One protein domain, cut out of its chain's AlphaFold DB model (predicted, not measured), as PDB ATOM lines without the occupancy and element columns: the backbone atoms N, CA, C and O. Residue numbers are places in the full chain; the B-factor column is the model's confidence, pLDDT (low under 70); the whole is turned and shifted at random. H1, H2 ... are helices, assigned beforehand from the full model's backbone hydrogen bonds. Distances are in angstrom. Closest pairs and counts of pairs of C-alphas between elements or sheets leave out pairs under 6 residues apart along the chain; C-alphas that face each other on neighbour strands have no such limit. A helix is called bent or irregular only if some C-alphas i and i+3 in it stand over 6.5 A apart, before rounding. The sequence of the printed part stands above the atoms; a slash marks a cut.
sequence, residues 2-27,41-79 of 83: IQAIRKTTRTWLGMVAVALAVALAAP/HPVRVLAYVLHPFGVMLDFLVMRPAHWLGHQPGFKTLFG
ATOM      1  N   ILE A   2      39.657   3.197  89.204       56.75
ATOM      2  CA  ILE A   2      39.315   4.634  89.085       56.75
ATOM      3  C   ILE A   2      37.792   4.913  89.042       56.75
ATOM      4  O   ILE A   2      37.320   5.898  89.605       56.75
ATOM      5  N   GLN A   3      36.992   4.023  88.441       55.03
ATOM      6  CA  GLN A   3      35.533   4.204  88.355       55.03
ATOM      7  C   GLN A   3      34.785   4.015  89.687       55.03
ATOM      8  O   GLN A   3      33.767   4.670  89.905       55.03
ATOM      9  N   ALA A   4      35.287   3.163  90.588       54.41
ATOM     10  CA  ALA A   4      34.674   2.938  91.899       54.41
ATOM     11  C   ALA A   4      34.849   4.163  92.808       54.41
ATOM     12  O   ALA A   4      33.896   4.596  93.449       54.41
ATOM     13  N   ILE A   5      36.033   4.787  92.766       58.22
ATOM     14  CA  ILE A   5      36.352   6.006  93.522       58.22
ATOM     15  C   ILE A   5      35.394   7.135  93.126       58.22
ATOM     16  O   ILE A   5      34.757   7.719  93.994       58.22
ATOM     17  N   ARG A   6      35.192   7.365  91.821       57.25
ATOM     18  CA  ARG A   6      34.320   8.435  91.298       57.25
ATOM     19  C   ARG A   6      32.835   8.245  91.645       57.25
ATOM     20  O   ARG A   6      32.108   9.229  91.780       57.25
ATOM     21  N   LYS A   7      32.374   6.993  91.777       56.69
ATOM     22  CA  LYS A   7      31.005   6.664  92.220       56.69
ATOM     23  C   LYS A   7      30.820   6.993  93.699       56.69
ATOM     24  O   LYS A   7      29.839   7.643  94.042       56.69
ATOM     25  N   THR A   8      31.797   6.617  94.523       60.06
ATOM     26  CA  THR A   8      31.825   6.923  95.954       60.06
ATOM     27  C   THR A   8      31.858   8.434  96.180       60.06
ATOM     28  O   THR A   8      31.011   8.963  96.884       60.06
ATOM     29  N   THR A   9      32.728   9.192  95.509       63.97
ATOM     30  CA  THR A   9      32.782  10.655  95.711       63.97
ATOM     31  C   THR A   9      31.449  11.343  95.392       63.97
ATOM     32  O   THR A   9      31.050  12.278  96.080       63.97
ATOM     33  N   ARG A  10      30.719  10.849  94.385       67.69
ATOM     34  CA  ARG A  10      29.420  11.394  93.975       67.69
ATOM     35  C   ARG A  10      28.283  11.046  94.946       67.69
ATOM     36  O   ARG A  10      27.407  11.881  95.145       67.69
ATOM     37  N   THR A  11      28.288   9.864  95.567       73.00
ATOM     38  CA  THR A  11      27.316   9.526  96.626       73.00
ATOM     39  C   THR A  11      27.566  10.317  97.906       73.00
ATOM     40  O   THR A  11      26.609  10.791  98.512       73.00
ATOM     41  N   TRP A  12      28.829  10.544  98.274       82.94
ATOM     42  CA  TRP A  12      29.182  11.383  99.424       82.94
ATOM     43  C   TRP A  12      28.774  12.848  99.222       82.94
ATOM     44  O   TRP A  12      28.153  13.433 100.104       82.94
ATOM     45  N   LEU A  13      29.025  13.415  98.036       84.69
ATOM     46  CA  LEU A  13      28.539  14.753  97.669       84.69
ATOM     47  C   LEU A  13      27.009  14.855  97.753       84.69
ATOM     48  O   LEU A  13      26.489  15.846  98.258       84.69
ATOM     49  N   GLY A  14      26.290  13.818  97.308       87.44
ATOM     50  CA  GLY A  14      24.833  13.750  97.428       87.44
ATOM     51  C   GLY A  14      24.352  13.744  98.882       87.44
ATOM     52  O   GLY A  14      23.462  14.512  99.232       87.44
ATOM     53  N   MET A  15      24.970  12.936  99.748       86.69
ATOM     54  CA  MET A  15      24.632  12.906 101.177       86.69
ATOM     55  C   MET A  15      24.909  14.241 101.872       86.69
ATOM     56  O   MET A  15      24.081  14.693 102.655       86.69
ATOM     57  N   VAL A  16      26.035  14.892 101.563       91.50
ATOM     58  CA  VAL A  16      26.371  16.213 102.118       91.50
ATOM     59  C   VAL A  16      25.356  17.263 101.673       91.50
ATOM     60  O   VAL A  16      24.911  18.056 102.496       91.50
ATOM     61  N   ALA A  17      24.937  17.244 100.406       89.81
ATOM     62  CA  ALA A  17      23.922  18.165  99.903       89.81
ATOM     63  C   ALA A  17      22.560  17.963 100.588       89.81
ATOM     64  O   ALA A  17      21.913  18.939 100.959       89.81
ATOM     65  N   VAL A  18      22.143  16.711 100.807       89.12
ATOM     66  CA  VAL A  18      20.903  16.400 101.539       89.12
ATOM     67  C   VAL A  18      21.007  16.834 103.001       89.12
ATOM     68  O   VAL A  18      20.100  17.490 103.503       89.12
ATOM     69  N   ALA A  19      22.118  16.532 103.676       87.25
ATOM     70  CA  ALA A  19      22.341  16.948 105.059       87.25
ATOM     71  C   ALA A  19      22.340  18.479 105.204       87.25
ATOM     72  O   ALA A  19      21.741  19.010 106.137       87.25
ATOM     73  N   LEU A  20      22.950  19.193 104.251       87.50
ATOM     74  CA  LEU A  20      22.964  20.652 104.219       87.50
ATOM     75  C   LEU A  20      21.567  21.230 103.968       87.50
ATOM     76  O   LEU A  20      21.174  22.174 104.644       87.50
ATOM     77  N   ALA A  21      20.796  20.653 103.044       83.56
ATOM     78  CA  ALA A  21      19.420  21.076 102.794       83.56
ATOM     79  C   ALA A  21      18.531  20.887 104.033       83.56
ATOM     80  O   ALA A  21      17.756  21.777 104.366       83.56
ATOM     81  N   VAL A  22      18.686  19.773 104.758       83.25
ATOM     82  CA  VAL A  22      17.978  19.534 106.027       83.25
ATOM     83  C   VAL A  22      18.404  20.540 107.098       83.25
ATOM     84  O   VAL A  22      17.547  21.083 107.789       83.25
ATOM     85  N   ALA A  23      19.701  20.836 107.214       80.00
ATOM     86  CA  ALA A  23      20.211  21.803 108.184       80.00
ATOM     87  C   ALA A  23      19.735  23.240 107.900       80.00
ATOM     88  O   ALA A  23      19.421  23.971 108.833       80.00
ATOM     89  N   LEU A  24      19.650  23.638 106.626       78.12
ATOM     90  CA  LEU A  24      19.169  24.963 106.215       78.12
ATOM     91  C   LEU A  24      17.642  25.098 106.280       78.12
ATOM     92  O   LEU A  24      17.136  26.200 106.464       78.12
ATOM     93  N   ALA A  25      16.907  23.997 106.110       73.44
ATOM     94  CA  ALA A  25      15.452  23.973 106.233       73.44
ATOM     95  C   ALA A  25      14.977  23.850 107.689       73.44
ATOM     96  O   ALA A  25      13.782  23.995 107.952       73.44
ATOM     97  N   ALA A  26      15.882  23.566 108.631       68.94
ATOM     98  CA  ALA A  26      15.539  23.502 110.038       68.94
ATOM     99  C   ALA A  26      15.122  24.905 110.513       68.94
ATOM    100  O   ALA A  26      15.930  25.836 110.439       68.94
ATOM    101  N   PRO A  27      13.882  25.095 110.998       64.88
ATOM    102  CA  PRO A  27      13.517  26.354 111.621       64.88
ATOM    103  C   PRO A  27      14.471  26.590 112.793       64.88
ATOM    104  O   PRO A  27      14.742  25.668 113.566       64.88
ATOM    105  N   HIS A  41       3.949  17.869 130.613       82.81
ATOM    106  CA  HIS A  41       2.539  17.863 130.218       82.81
ATOM    107  C   HIS A  41       2.314  16.981 128.968       82.81
ATOM    108  O   HIS A  41       2.810  17.322 127.888       82.81
ATOM    109  N   PRO A  42       1.530  15.887 129.048       83.81
ATOM    110  CA  PRO A  42       1.433  14.895 127.970       83.81
ATOM    111  C   PRO A  42       0.880  15.488 126.666       83.81
ATOM    112  O   PRO A  42       1.334  15.141 125.579       83.81
ATOM    113  N   VAL A  43      -0.040  16.455 126.766       87.75
ATOM    114  CA  VAL A  43      -0.574  17.185 125.600       87.75
ATOM    115  C   VAL A  43       0.526  17.946 124.854       87.75
ATOM    116  O   VAL A  43       0.501  17.997 123.631       87.75
ATOM    117  N   ARG A  44       1.516  18.505 125.563       82.50
ATOM    118  CA  ARG A  44       2.608  19.268 124.945       82.50
ATOM    119  C   ARG A  44       3.547  18.342 124.178       82.50
ATOM    120  O   ARG A  44       3.957  18.674 123.072       82.50
ATOM    121  N   VAL A  45       3.820  17.155 124.721       83.38
ATOM    122  CA  VAL A  45       4.595  16.111 124.030       83.38
ATOM    123  C   VAL A  45       3.887  15.676 122.748       83.38
ATOM    124  O   VAL A  45       4.502  15.662 121.683       83.38
ATOM    125  N   LEU A  46       2.582  15.393 122.823       88.69
ATOM    126  CA  LEU A  46       1.786  15.069 121.638       88.69
ATOM    127  C   LEU A  46       1.787  16.214 120.623       88.69
ATOM    128  O   LEU A  46       1.945  15.962 119.434       88.69
ATOM    129  N   ALA A  47       1.669  17.463 121.079       86.56
ATOM    130  CA  ALA A  47       1.729  18.631 120.211       86.56
ATOM    131  C   ALA A  47       3.082  18.747 119.495       86.56
ATOM    132  O   ALA A  47       3.091  18.994 118.296       86.56
ATOM    133  N   TYR A  48       4.211  18.497 120.170       83.12
ATOM    134  CA  TYR A  48       5.530  18.487 119.523       83.12
ATOM    135  C   TYR A  48       5.651  17.405 118.450       83.12
ATOM    136  O   TYR A  48       6.192  17.668 117.376       83.12
ATOM    137  N   VAL A  49       5.125  16.206 118.711       86.62
ATOM    138  CA  VAL A  49       5.120  15.114 117.726       86.62
ATOM    139  C   VAL A  49       4.196  15.437 116.551       86.62
ATOM    140  O   VAL A  49       4.541  15.155 115.408       86.62
ATOM    141  N   LEU A  50       3.037  16.043 116.816       91.50
ATOM    142  CA  LEU A  50       2.026  16.342 115.803       91.50
ATOM    143  C   LEU A  50       2.349  17.601 114.985       91.50
ATOM    144  O   LEU A  50       1.936  17.701 113.833       91.50
ATOM    145  N   HIS A  51       3.108  18.542 115.546       86.88
ATOM    146  CA  HIS A  51       3.480  19.804 114.908       86.88
ATOM    147  C   HIS A  51       4.022  19.644 113.475       86.88
ATOM    148  O   HIS A  51       3.463  20.274 112.574       86.88
ATOM    149  N   PRO A  52       5.032  18.791 113.187       86.38
ATOM    150  CA  PRO A  52       5.513  18.611 111.816       86.38
ATOM    151  C   PRO A  52       4.435  18.076 110.860       86.38
ATOM    152  O   PRO A  52       4.418  18.456 109.690       86.38
ATOM    153  N   PHE A  53       3.499  17.250 111.339       90.31
ATOM    154  CA  PHE A  53       2.378  16.777 110.522       90.31
ATOM    155  C   PHE A  53       1.379  17.895 110.227       90.31
ATOM    156  O   PHE A  53       0.904  17.995 109.100       90.31
ATOM    157  N   GLY A  54       1.096  18.756 111.209       88.31
ATOM    158  CA  GLY A  54       0.264  19.944 111.017       88.31
ATOM    159  C   GLY A  54       0.848  20.883 109.962       88.31
ATOM    160  O   GLY A  54       0.142  21.284 109.041       88.31
ATOM    161  N   VAL A  55       2.158  21.147 110.031       88.94
ATOM    162  CA  VAL A  55       2.872  21.941 109.017       88.94
ATOM    163  C   VAL A  55       2.795  21.274 107.642       88.94
ATOM    164  O   VAL A  55       2.509  21.938 106.648       88.94
ATOM    165  N   MET A  56       3.004  19.959 107.566       89.56
ATOM    166  CA  MET A  56       2.914  19.232 106.299       89.56
ATOM    167  C   MET A  56       1.507  19.308 105.695       89.56
ATOM    168  O   MET A  56       1.374  19.534 104.496       89.56
ATOM    169  N   LEU A  57       0.461  19.166 106.513       91.75
ATOM    170  CA  LEU A  57      -0.925  19.270 106.058       91.75
ATOM    171  C   LEU A  57      -1.262  20.689 105.577       91.75
ATOM    172  O   LEU A  57      -1.924  20.839 104.551       91.75
ATOM    173  N   ASP A  58      -0.772  21.721 106.268       89.12
ATOM    174  CA  ASP A  58      -0.930  23.112 105.834       89.12
ATOM    175  C   ASP A  58      -0.342  23.324 104.433       89.12
ATOM    176  O   ASP A  58      -1.025  23.803 103.525       89.12
ATOM    177  N   PHE A  59       0.902  22.891 104.222       89.88
ATOM    178  CA  PHE A  59       1.584  23.064 102.942       89.88
ATOM    179  C   PHE A  59       1.012  22.207 101.817       89.88
ATOM    180  O   PHE A  59       0.967  22.664 100.675       89.88
ATOM    181  N   LEU A  60       0.600  20.975 102.115       91.44
ATOM    182  CA  LEU A  60       0.190  20.016 101.093       91.44
ATOM    183  C   LEU A  60      -1.298  20.110 100.746       91.44
ATOM    184  O   LEU A  60      -1.685  19.728  99.646       91.44
ATOM    185  N   VAL A  61      -2.128  20.611 101.666       91.56
ATOM    186  CA  VAL A  61      -3.585  20.659 101.493       91.56
ATOM    187  C   VAL A  61      -4.108  22.085 101.579       91.56
ATOM    188  O   VAL A  61      -4.683  22.572 100.608       91.56
ATOM    189  N   MET A  62      -3.897  22.780 102.699       91.62
ATOM    190  CA  MET A  62      -4.585  24.058 102.931       91.62
ATOM    191  C   MET A  62      -4.100  25.169 101.999       91.62
ATOM    192  O   MET A  62      -4.915  25.844 101.369       91.62
ATOM    193  N   ARG A  63      -2.783  25.323 101.830       89.06
ATOM    194  CA  ARG A  63      -2.197  26.311 100.910       89.06
ATOM    195  C   ARG A  63      -2.583  26.100  99.443       89.06
ATOM    196  O   ARG A  63      -3.014  27.073  98.822       89.06
ATOM    197  N   PRO A  64      -2.459  24.894  98.855       86.38
ATOM    198  CA  PRO A  64      -2.872  24.688  97.473       86.38
ATOM    199  C   PRO A  64      -4.385  24.824  97.302       86.38
ATOM    200  O   PRO A  64      -4.806  25.376  96.291       86.38
ATOM    201  N   ALA A  65      -5.201  24.409  98.277       85.19
ATOM    202  CA  ALA A  65      -6.647  24.633  98.231       85.19
ATOM    203  C   ALA A  65      -6.995  26.132  98.225       85.19
ATOM    204  O   ALA A  65      -7.800  26.575  97.406       85.19
ATOM    205  N   HIS A  66      -6.341  26.926  99.077       83.75
ATOM    206  CA  HIS A  66      -6.497  28.380  99.095       83.75
ATOM    207  C   HIS A  66      -6.084  29.013  97.759       83.75
ATOM    208  O   HIS A  66      -6.803  29.851  97.218       83.75
ATOM    209  N   TRP A  67      -4.943  28.598  97.201       84.75
ATOM    210  CA  TRP A  67      -4.471  29.081  95.903       84.75
ATOM    211  C   TRP A  67      -5.428  28.707  94.761       84.75
ATOM    212  O   TRP A  67      -5.790  29.573  93.968       84.75
ATOM    213  N   LEU A  68      -5.918  27.462  94.724       83.12
ATOM    214  CA  LEU A  68      -6.903  26.998  93.740       83.12
ATOM    215  C   LEU A  68      -8.203  27.810  93.791       83.12
ATOM    216  O   LEU A  68      -8.769  28.107  92.742       83.12
ATOM    217  N   GLY A  69      -8.656  28.216  94.979       74.44
ATOM    218  CA  GLY A  69      -9.824  29.089  95.128       74.44
ATOM    219  C   GLY A  69      -9.641  30.488  94.521       74.44
ATOM    220  O   GLY A  69     -10.617  31.096  94.093       74.44
ATOM    221  N   HIS A  70      -8.401  30.978  94.421       72.81
ATOM    222  CA  HIS A  70      -8.071  32.290  93.851       72.81
ATOM    223  C   HIS A  70      -7.794  32.251  92.337       72.81
ATOM    224  O   HIS A  70      -7.529  33.294  91.732       72.81
ATOM    225  N   GLN A  71      -7.856  31.078  91.698       73.25
ATOM    226  CA  GLN A  71      -7.615  30.955  90.261       73.25
ATOM    227  C   GLN A  71      -8.681  31.742  89.467       73.25
ATOM    228  O   GLN A  71      -9.876  31.629  89.756       73.25
ATOM    229  N   PRO A  72      -8.304  32.476  88.403       61.69
ATOM    230  CA  PRO A  72      -9.226  33.318  87.630       61.69
ATOM    231  C   PRO A  72     -10.427  32.567  87.027       61.69
ATOM    232  O   PRO A  72     -11.477  33.171  86.837       61.69
ATOM    233  N   GLY A  73     -10.313  31.255  86.782       61.69
ATOM    234  CA  GLY A  73     -11.418  30.417  86.294       61.69
ATOM    235  C   GLY A  73     -12.495  30.095  87.339       61.69
ATOM    236  O   GLY A  73     -13.596  29.692  86.975       61.69
ATOM    237  N   PHE A  74     -12.211  30.299  88.628       56.72
ATOM    238  CA  PHE A  74     -13.156  30.081  89.727       56.72
ATOM    239  C   PHE A  74     -13.878  31.366  90.162       56.72
ATOM    240  O   PHE A  74     -14.904  31.281  90.839       56.72
ATOM    241  N   LYS A  75     -13.444  32.551  89.698       55.22
ATOM    242  CA  LYS A  75     -14.149  33.826  89.943       55.22
ATOM    243  C   LYS A  75     -15.596  33.803  89.433       55.22
ATOM    244  O   LYS A  75     -16.477  34.379  90.062       55.22
ATOM    245  N   THR A  76     -15.859  33.089  88.338       58.16
ATOM    246  CA  THR A  76     -17.198  32.962  87.738       58.16
ATOM    247  C   THR A  76     -18.126  32.020  88.515       58.16
ATOM    248  O   THR A  76     -19.338  32.171  88.428       58.16
ATOM    249  N   LEU A  77     -17.578  31.068  89.287       60.72
ATOM    250  CA  LEU A  77     -18.352  30.127  90.112       60.72
ATOM    251  C   LEU A  77     -18.583  30.641  91.539       60.72
ATOM    252  O   LEU A  77     -19.639  30.385  92.108       60.72
ATOM    253  N   PHE A  78     -17.620  31.370  92.110       62.81
ATOM    254  CA  PHE A  78     -17.691  31.855  93.495       62.81
ATOM    255  C   PHE A  78     -18.096  33.330  93.629       62.81
ATOM    256  O   PHE A  78     -18.299  33.795  94.746       62.81
ATOM    257  N   GLY A  79     -18.241  34.070  92.521       59.84
ATOM    258  CA  GLY A  79     -18.783  35.434  92.533       59.84
ATOM    259  C   GLY A  79     -17.971  36.432  93.367       59.84
ATOM    260  O   GLY A  79     -18.540  37.380  93.901       59.84
TER     261      GLY A  79
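AT A GLANCE: This is residues 2 to 27 and 41 to 79 of the 83 residues of an uncharacterized protein of Myxococcales bacterium (UniProt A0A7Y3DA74). Look for a long bent helix, H2, with the short helix H3 beyond its far end at residue 69, and for a second long helix, H1, which stands separately, with open space between it and both arms of H2. No helix touches another, and the whole is an open, flat spread of helices with no packed core. The printed part has 65 residues with three named helices, in the order H1, H2, H3 along the chain, and no named strand; the class is all helix. It is extended, with a radius of gyration of the C-alphas of 21.1 A, and the C-alphas span 66 by 45 by 16 A.

HOW THE PARTS SIT: Begin with H2, residues 42 to 69, the longest helix. By its hydrogen bonds it was assigned as one helix, but it is bent: C-alphas 49 and 52 are 6.9 A apart, where about 5 A is found in a regular helix. Its arms are H2a, residues 42 to 49, and H2b, residues 52 to 69, and their lines stand at a steep tilt of 62 degrees. H2b is itself irregular, with C-alphas 60 and 63 lying 6.7 A apart, and its line is a rough one. Going on past H2b, a tight link of 5 residues leads to H3, residues 75 to 78; the two are apart, but only just, with their closest C-alphas 8.2 A from each other. H2a and H3 are apart. Now turn to H1, residues 2 to 25, which is apart from H2a, from H2b and from H3. In the backbone, every O i to N i+4 pair is within hydrogen-bond range in H1 and H2a, and 12 of 14 are in H2b; H3 is too short for such a pair, and its one O i to N i+3 pair is not within range.

IN THESE COORDINATES: Find C-alpha 42 at (1.433, 14.895, 127.970), where H2a begins; this arm is 10.9 A long. H2b runs from C-alpha 52 for 25.0 A and ends at C-alpha 69, at (-9.824, 29.089, 95.128). H3 is 5.4 A long and ends at C-alpha 78, at (-17.691, 31.855, 93.495). Go back to C-alpha 2 at (39.315, 4.634, 89.085), from which H1 runs 35.2 A to C-alpha 25.

THE WHOLE: The two C-alphas farthest apart are those of Ile 2 and Gly 79, at 65.8 A. Residues 28 to 40 are cut out and not printed, and C-alphas 27 and 41 are 23.2 A apart across the cut, in the link from H1 to H2. Residues 2 to 27, 41 to 68 and 71 to 76 stand free. The mean pLDDT of the printed part is 77.9, and it is under 70 at residues 2 to 10, 26 to 27 and 72 to 79.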